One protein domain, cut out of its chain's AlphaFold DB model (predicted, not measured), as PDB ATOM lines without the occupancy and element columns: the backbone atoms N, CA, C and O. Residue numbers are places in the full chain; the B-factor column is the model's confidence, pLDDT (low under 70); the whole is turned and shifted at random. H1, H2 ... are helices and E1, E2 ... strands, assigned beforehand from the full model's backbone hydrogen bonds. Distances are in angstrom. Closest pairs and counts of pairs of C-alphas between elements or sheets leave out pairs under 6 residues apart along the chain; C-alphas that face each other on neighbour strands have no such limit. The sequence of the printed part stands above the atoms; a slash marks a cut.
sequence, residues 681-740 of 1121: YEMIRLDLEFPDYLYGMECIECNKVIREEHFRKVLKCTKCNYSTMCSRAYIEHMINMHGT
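What this domain is: This is residues 681 to 740 of the 1121 residues of an uncharacterized protein of Mytilus galloprovincialis (UniProt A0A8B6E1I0). There is little regular structure: the hairpin of E1 and E2, with H1 near E2, makes one end of an elongated body, and the loop of residues 686 to 712 reaches to the other end and back. The 60 printed residues hold E1, E2 and H1 in that order, an antiparallel sheet E1 - E2, class mixed, with 18 residues in named elements. The whole is only just compact, close to loose, with a radius of gyration of the C-alphas of 12.0 A and spans of 37 by 23 by 14 A.

How they stand to each other: E1, residues 682 to 685, and E2, residues 713 to 716, are antiparallel at 165 degrees, with N 714 and O 684 3.1 A apart, within hydrogen-bond range. Residues 715 to 716 of E2 also pair with 723 to 724, antiparallel. The closest C-alphas of E2 and H1, residues 727 to 736, are Leu 715 and Tyr 730, 6.7 A. E1 and H1 are apart. In H1 every O i to N i+4 pair is within hydrogen-bond range.

Where its parts are: E1 begins at C-alpha 682 (37.791, 111.666, 46.225) and spans 9.8 A; E2 spans 9.4 A. H1 spans 14.6 A, ending at C-alpha 736 (24.277, 109.233, 59.090).

The domain as a whole: The farthest C-alphas, Tyr 693 and Thr 740, are 38.6 A apart. The printed part has no cut. The E1 to E2 link is long. No printed residue is under 70 in pLDDT.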
ATOM      1  N   TYR A 681      33.460 113.794  46.440       71.81
ATOM      2  CA  TYR A 681      34.272 112.793  47.112       71.81
ATOM      3  C   TYR A 681      35.511 112.525  46.263       71.81
ATOM      4  O   TYR A 681      35.488 112.737  45.049       71.81
ATOM      5  N   GLU A 682      36.596 112.134  46.917       75.00
ATOM      6  CA  GLU A 682      37.791 111.666  46.225       75.00
ATOM      7  C   GLU A 682      37.559 110.200  45.847       75.00
ATOM      8  O   GLU A 682      36.994 109.435  46.631       75.00
ATOM      9  N   MET A 683      37.877 109.850  44.602       71.25
ATOM     10  CA  MET A 683      37.514 108.572  43.996       71.25
ATOM     11  C   MET A 683      38.739 108.007  43.298       71.25
ATOM     12  O   MET A 683      39.056 108.410  42.180       71.25
ATOM     13  N   ILE A 684      39.398 107.076  43.977       80.94
ATOM     14  CA  ILE A 684      40.431 106.229  43.390       80.94
ATOM     15  C   ILE A 684      39.687 105.010  42.850       80.94
ATOM     16  O   ILE A 684      39.058 104.288  43.627       80.94
ATOM     17  N   ARG A 685      39.680 104.828  41.526       73.88
ATOM     18  CA  ARG A 685      39.237 103.557  40.945       73.88
ATOM     19  C   ARG A 685      40.256 102.494  41.318       73.88
ATOM     20  O   ARG A 685      41.453 102.763  41.284       73.88
ATOM     21  N   LEU A 686      39.751 101.329  41.683       76.44
ATOM     22  CA  LEU A 686      40.534 100.115  41.761       76.44
ATOM     23  C   LEU A 686      39.900  99.195  40.735       76.44
ATOM     24  O   LEU A 686      38.791  98.708  40.954       76.44
ATOM     25  N   ASP A 687      40.579  99.033  39.606       77.62
ATOM     26  CA  ASP A 687      40.171  98.114  38.548       77.62
ATOM     27  C   ASP A 687      40.656  96.705  38.950       77.62
ATOM     28  O   ASP A 687      41.502  96.094  38.310       77.62
ATOM     29  N   LEU A 688      40.167  96.256  40.113       76.50
ATOM     30  CA  LEU A 688      40.383  94.925  40.669       76.50
ATOM     31  C   LEU A 688      39.451  93.951  39.958       76.50
ATOM     32  O   LEU A 688      38.227  94.117  40.009       76.50
ATOM     33  N   GLU A 689      40.027  92.913  39.360       83.31
ATOM     34  CA  GLU A 689      39.274  91.711  39.023       83.31
ATOM     35  C   GLU A 689      38.671  91.141  40.308       83.31
ATOM     36  O   GLU A 689      39.308  91.127  41.364       83.31
ATOM     37  N   PHE A 690      37.395  90.769  40.245       80.94
ATOM     38  CA  PHE A 690      36.623  90.405  41.423       80.94
ATOM     39  C   PHE A 690      36.602  88.879  41.540       80.94
ATOM     40  O   PHE A 690      35.938  88.255  40.717       80.94
ATOM     41  N   PRO A 691      37.299  88.255  42.509       85.31
ATOM     42  CA  PRO A 691      37.382  86.801  42.552       85.31
ATOM     43  C   PRO A 691      36.008  86.177  42.796       85.31
ATOM     44  O   PRO A 691      35.299  86.593  43.718       85.31
ATOM     45  N   ASP A 692      35.652  85.155  42.017       86.00
ATOM     46  CA  ASP A 692      34.320  84.533  42.063       86.00
ATOM     47  C   ASP A 692      33.953  84.004  43.458       86.00
ATOM     48  O   ASP A 692      32.796  84.082  43.868       86.00
ATOM     49  N   TYR A 693      34.943  83.562  44.246       84.38
ATOM     50  CA  TYR A 693      34.740  83.097  45.624       84.38
ATOM     51  C   TYR A 693      34.263  84.194  46.598       84.38
ATOM     52  O   TYR A 693      33.766  83.881  47.681       84.38
ATOM     53  N   LEU A 694      34.395  85.480  46.248       85.81
ATOM     54  CA  LEU A 694      33.806  86.583  47.014       85.81
ATOM     55  C   LEU A 694      32.337  86.839  46.644       85.81
ATOM     56  O   LEU A 694      31.649  87.567  47.366       85.81
ATOM     57  N   TYR A 695      31.828  86.274  45.547       89.69
ATOM     58  CA  TYR A 695      30.422  86.401  45.176       89.69
ATOM     59  C   TYR A 695      29.549  85.607  46.160       89.69
ATOM     60  O   TYR A 695      29.825  84.454  46.475       89.69
ATOM     61  N   GLY A 696      28.490  86.223  46.690       90.38
ATOM     62  CA  GLY A 696      27.626  85.588  47.697       90.38
ATOM     63  C   GLY A 696      28.036  85.836  49.157       90.38
ATOM     64  O   GLY A 696      27.153  85.940  50.009       90.38
ATOM     65  N   MET A 697      29.328  86.029  49.449       91.56
ATOM     66  CA  MET A 697      29.837  86.335  50.801       91.56
ATOM     67  C   MET A 697      29.265  87.656  51.350       91.56
ATOM     68  O   MET A 697      28.999  88.578  50.586       91.56
ATOM     69  N   GLU A 698      29.077  87.811  52.666       93.88
ATOM     70  CA  GLU A 698      28.560  89.071  53.235       93.88
ATOM     71  C   GLU A 698      29.670  90.077  53.587       93.88
ATOM     72  O   GLU A 698      30.602  89.778  54.330       93.88
ATOM     73  N   CYS A 699      29.541  91.325  53.123       92.94
ATOM     74  CA  CYS A 699      30.461  92.400  53.497       92.94
ATOM     75  C   CYS A 699      30.222  92.857  54.942       92.94
ATOM     76  O   CYS A 699      29.154  93.386  55.263       92.94
ATOM     77  N   ILE A 700      31.257  92.760  55.779       89.88
ATOM     78  CA  ILE A 700      31.213  93.088  57.210       89.88
ATOM     79  C   ILE A 700      30.812  94.549  57.517       89.88
ATOM     80  O   ILE A 700      30.112  94.802  58.497       89.88
ATOM     81  N   GLU A 701      31.167  95.515  56.655       90.75
ATOM     82  CA  GLU A 701      30.844  96.939  56.870       90.75
ATOM     83  C   GLU A 701      29.348  97.262  56.719       90.75
ATOM     84  O   GLU A 701      28.840  98.150  57.403       90.75
ATOM     85  N   CYS A 702      28.631  96.577  55.820       94.38
ATOM     86  CA  CYS A 702      27.227  96.891  55.511       94.38
ATOM     87  C   CYS A 702      26.257  95.709  55.679       94.38
ATOM     88  O   CYS A 702      25.048  95.887  55.518       94.38
ATOM     89  N   ASN A 703      26.778  94.536  56.055       93.12
ATOM     90  CA  ASN A 703      26.052  93.292  56.317       93.12
ATOM     91  C   ASN A 703      25.141  92.937  55.130       93.12
ATOM     92  O   ASN A 703      23.921  92.847  55.274       93.12
ATOM     93  N   LYS A 704      25.720  92.888  53.925       95.00
ATOM     94  CA  LYS A 704      25.039  92.560  52.663       95.00
ATOM     95  C   LYS A 704      25.955  91.727  51.779       95.00
ATOM     96  O   LYS A 704      27.137  92.049  51.661       95.00
ATOM     97  N   VAL A 705      25.352  90.754  51.098       94.94
ATOM     98  CA  VAL A 705      25.947  89.977  50.004       94.94
ATOM     99  C   VAL A 705      26.773  90.855  49.053       94.94
ATOM    100  O   VAL A 705      26.318  91.891  48.549       94.94
ATOM    101  N   ILE A 706      28.000  90.410  48.831       94.38
ATOM    102  CA  ILE A 706      28.991  90.956  47.922       94.38
ATOM    103  C   ILE A 706      28.614  90.595  46.478       94.38
ATOM    104  O   ILE A 706      28.044  89.543  46.192       94.38
ATOM    105  N   ARG A 707      28.872  91.551  45.585       93.69
ATOM    106  CA  ARG A 707      28.611  91.545  44.139       93.69
ATOM    107  C   ARG A 707      29.715  92.373  43.479       93.69
ATOM    108  O   ARG A 707      30.318  93.199  44.164       93.69
ATOM    109  N   GLU A 708      29.895  92.280  42.164       90.69
ATOM    110  CA  GLU A 708      30.907  93.056  41.414       90.69
ATOM    111  C   GLU A 708      30.886  94.572  41.725       90.69
ATOM    112  O   GLU A 708      31.916  95.242  41.777       90.69
ATOM    113  N   GLU A 709      29.703  95.155  41.968       91.38
ATOM    114  CA  GLU A 709      29.564  96.592  42.256       91.38
ATOM    115  C   GLU A 709      30.047  97.016  43.662       91.38
ATOM    116  O   GLU A 709      30.070  98.213  43.978       91.38
ATOM    117  N   HIS A 710      30.393  96.066  44.538       93.94
ATOM    118  CA  HIS A 710      30.535  96.312  45.974       93.94
ATOM    119  C   HIS A 710      31.812  97.095  46.328       93.94
ATOM    120  O   HIS A 710      31.719  98.060  47.091       93.94
ATOM    121  N   PHE A 711      32.964  96.734  45.737       93.62
ATOM    122  CA  PHE A 711      34.291  97.287  46.073       93.62
ATOM    123  C   PHE A 711      35.007  98.041  44.930       93.62
ATOM    124  O   PHE A 711      36.210  98.266  45.009       93.62
ATOM    125  N   ARG A 712      34.283  98.504  43.897       88.44
ATOM    126  CA  ARG A 712      34.806  99.172  42.670       88.44
ATOM    127  C   ARG A 712      35.782 100.364  42.840       88.44
ATOM    128  O   ARG A 712      36.171 100.982  41.847       88.44
ATOM    129  N   LYS A 713      36.043 100.841  44.061       91.81
ATOM    130  CA  LYS A 713      36.811 102.069  44.344       91.81
ATOM    131  C   LYS A 713      37.019 102.298  45.835       91.81
ATOM    132  O   LYS A 713      36.097 102.099  46.624       91.81
ATOM    133  N   VAL A 714      38.155 102.897  46.193       94.00
ATOM    134  CA  VAL A 714      38.319 103.521  47.514       94.00
ATOM    135  C   VAL A 714      37.502 104.815  47.555       94.00
ATOM    136  O   VAL A 714      37.686 105.725  46.739       94.00
ATOM    137  N   LEU A 715      36.587 104.902  48.517       94.62
ATOM    138  CA  LEU A 715      35.703 106.039  48.746       94.62
ATOM    139  C   LEU A 715      36.124 106.783  50.010       94.62
ATOM    140  O   LEU A 715      35.817 106.374  51.131       94.62
ATOM    141  N   LYS A 716      36.813 107.912  49.822       95.50
ATOM    142  CA  LYS A 716      37.261 108.767  50.924       95.50
ATOM    143  C   LYS A 716      36.274 109.900  51.182       95.50
ATOM    144  O   LYS A 716      35.903 110.662  50.282       95.50
ATOM    145  N   CYS A 717      35.867 110.037  52.439       95.12
ATOM    146  CA  CYS A 717      35.033 111.135  52.893       95.12
ATOM    147  C   CYS A 717      35.810 112.459  52.814       95.12
ATOM    148  O   CYS A 717      36.935 112.581  53.280       95.12
ATOM    149  N   THR A 718      35.191 113.499  52.256       95.00
ATOM    150  CA  THR A 718      35.774 114.855  52.177       95.00
ATOM    151  C   THR A 718      35.338 115.769  53.326       95.00
ATOM    152  O   THR A 718      35.541 116.984  53.278       95.00
ATOM    153  N   LYS A 719      34.701 115.198  54.356       93.06
ATOM    154  CA  LYS A 719      34.187 115.896  55.549       93.06
ATOM    155  C   LYS A 719      34.793 115.377  56.864       93.06
ATOM    156  O   LYS A 719      34.708 116.082  57.866       93.06
ATOM    157  N   CYS A 720      35.384 114.182  56.866       93.12
ATOM    158  CA  CYS A 720      36.133 113.575  57.971       93.12
ATOM    159  C   CYS A 720      37.058 112.474  57.415       93.12
ATOM    160  O   CYS A 720      37.014 112.190  56.223       93.12
ATOM    161  N   ASN A 721      37.868 111.836  58.263       89.94
ATOM    162  CA  ASN A 721      38.907 110.895  57.828       89.94
ATOM    163  C   ASN A 721      38.394 109.504  57.393       89.94
ATOM    164  O   ASN A 721      39.211 108.654  57.067       89.94
ATOM    165  N   TYR A 722      37.079 109.248  57.389       90.44
ATOM    166  CA  TYR A 722      36.532 107.935  57.027       90.44
ATOM    167  C   TYR A 722      36.808 107.583  55.556       90.44
ATOM    168  O   TYR A 722      36.501 108.360  54.646       90.44
ATOM    169  N   SER A 723      37.338 106.385  55.340       93.12
ATOM    170  CA  SER A 723      37.541 105.753  54.038       93.12
ATOM    171  C   SER A 723      37.078 104.303  54.095       93.12
ATOM    172  O   SER A 723      37.190 103.659  55.131       93.12
ATOM    173  N   THR A 724      36.558 103.813  52.976       94.12
ATOM    174  CA  THR A 724      36.024 102.456  52.814       94.12
ATOM    175  C   THR A 724      36.100 102.070  51.335       94.12
ATOM    176  O   THR A 724      36.087 102.954  50.473       94.12
ATOM    177  N   MET A 725      36.159 100.776  51.023       94.12
ATOM    178  CA  MET A 725      35.885 100.276  49.667       94.12
ATOM    179  C   MET A 725      34.408  99.901  49.478       94.12
ATOM    180  O   MET A 725      33.916  99.901  48.353       94.12
ATOM    181  N   CYS A 726      33.669  99.640  50.561       95.50
ATOM    182  CA  CYS A 726      32.248  99.319  50.533       95.50
ATOM    183  C   CYS A 726      31.413 100.522  50.059       95.50
ATOM    184  O   CYS A 726      31.147 101.485  50.792       95.50
ATOM    185  N   SER A 727      30.926 100.443  48.818       94.81
ATOM    186  CA  SER A 727      30.108 101.492  48.196       94.81
ATOM    187  C   SER A 727      28.843 101.826  48.995       94.81
ATOM    188  O   SER A 727      28.422 102.987  49.051       94.81
ATOM    189  N   ARG A 728      28.274 100.827  49.680       95.25
ATOM    190  CA  ARG A 728      27.103 100.967  50.547       95.25
ATOM    191  C   ARG A 728      27.425 101.630  51.887       95.25
ATOM    192  O   ARG A 728      26.737 102.585  52.252       95.25
ATOM    193  N   ALA A 729      28.465 101.181  52.591       95.12
ATOM    194  CA  ALA A 729      28.870 101.763  53.871       95.12
ATOM    195  C   ALA A 729      29.240 103.246  53.715       95.12
ATOM    196  O   ALA A 729      28.843 104.072  54.536       95.12
ATOM    197  N   TYR A 730      29.855 103.625  52.589       95.56
ATOM    198  CA  TYR A 730      30.098 105.029  52.257       95.56
ATOM    199  C   TYR A 730      28.818 105.877  52.150       95.56
ATOM    200  O   TYR A 730      28.775 107.018  52.623       95.56
ATOM    201  N   ILE A 731      27.757 105.337  51.541       94.44
ATOM    202  CA  ILE A 731      26.459 106.019  51.419       94.44
ATOM    203  C   ILE A 731      25.791 106.139  52.794       94.44
ATOM    204  O   ILE A 731      25.320 107.219  53.156       94.44
ATOM    205  N   GLU A 732      25.793 105.067  53.585       94.00
ATOM    206  CA  GLU A 732      25.211 105.059  54.931       94.00
ATOM    207  C   GLU A 732      25.985 106.004  55.875       94.00
ATOM    208  O   GLU A 732      25.370 106.806  56.581       94.00
ATOM    209  N   HIS A 733      27.317 106.056  55.785       93.69
ATOM    210  CA  HIS A 733      28.162 107.066  56.428       93.69
ATOM    211  C   HIS A 733      27.802 108.500  55.990       93.69
ATOM    212  O   HIS A 733      27.592 109.377  56.835       93.69
ATOM    213  N   MET A 734      27.688 108.758  54.680       94.69
ATOM    214  CA  MET A 734      27.304 110.072  54.139       94.69
ATOM    215  C   MET A 734      25.934 110.540  54.646       94.69
ATOM    216  O   MET A 734      25.750 111.739  54.882       94.69
ATOM    217  N   ILE A 735      24.985 109.620  54.825       93.12
ATOM    218  CA  ILE A 735      23.643 109.900  55.350       93.12
ATOM    219  C   ILE A 735      23.686 110.137  56.866       93.12
ATOM    220  O   ILE A 735      23.168 111.154  57.333       93.12
ATOM    221  N   ASN A 736      24.325 109.245  57.625       90.25
ATOM    222  CA  ASN A 736      24.277 109.233  59.090       90.25
ATOM    223  C   ASN A 736      25.181 110.299  59.729       90.25
ATOM    224  O   ASN A 736      24.741 111.024  60.621       90.25
ATOM    225  N   MET A 737      26.421 110.441  59.253       89.56
ATOM    226  CA  MET A 737      27.403 111.383  59.817       89.56
ATOM    227  C   MET A 737      27.307 112.779  59.193       89.56
ATOM    228  O   MET A 737      27.745 113.770  59.785       89.56
ATOM    229  N   HIS A 738      26.763 112.872  57.977       91.88
ATOM    230  CA  HIS A 738      26.899 114.058  57.131       91.88
ATOM    231  C   HIS A 738      25.622 114.489  56.386       91.88
ATOM    232  O   HIS A 738      25.687 115.411  55.557       91.88
ATOM    233  N   GLY A 739      24.474 113.880  56.705       92.00
ATOM    234  CA  GLY A 739      23.153 114.271  56.222       92.00
ATOM    235  C   GLY A 739      22.681 115.593  56.835       92.00
ATOM    236  O   GLY A 739      22.736 115.808  58.041       92.00
ATOM    237  N   THR A 740      22.174 116.504  56.005       71.19
ATOM    238  CA  THR A 740      21.854 117.896  56.387       71.19
ATOM    239  C   THR A 740      20.533 118.085  57.145       71.19
ATOM    240  O   THR A 740      20.128 119.221  57.403       71.19
TER     241      THR A 740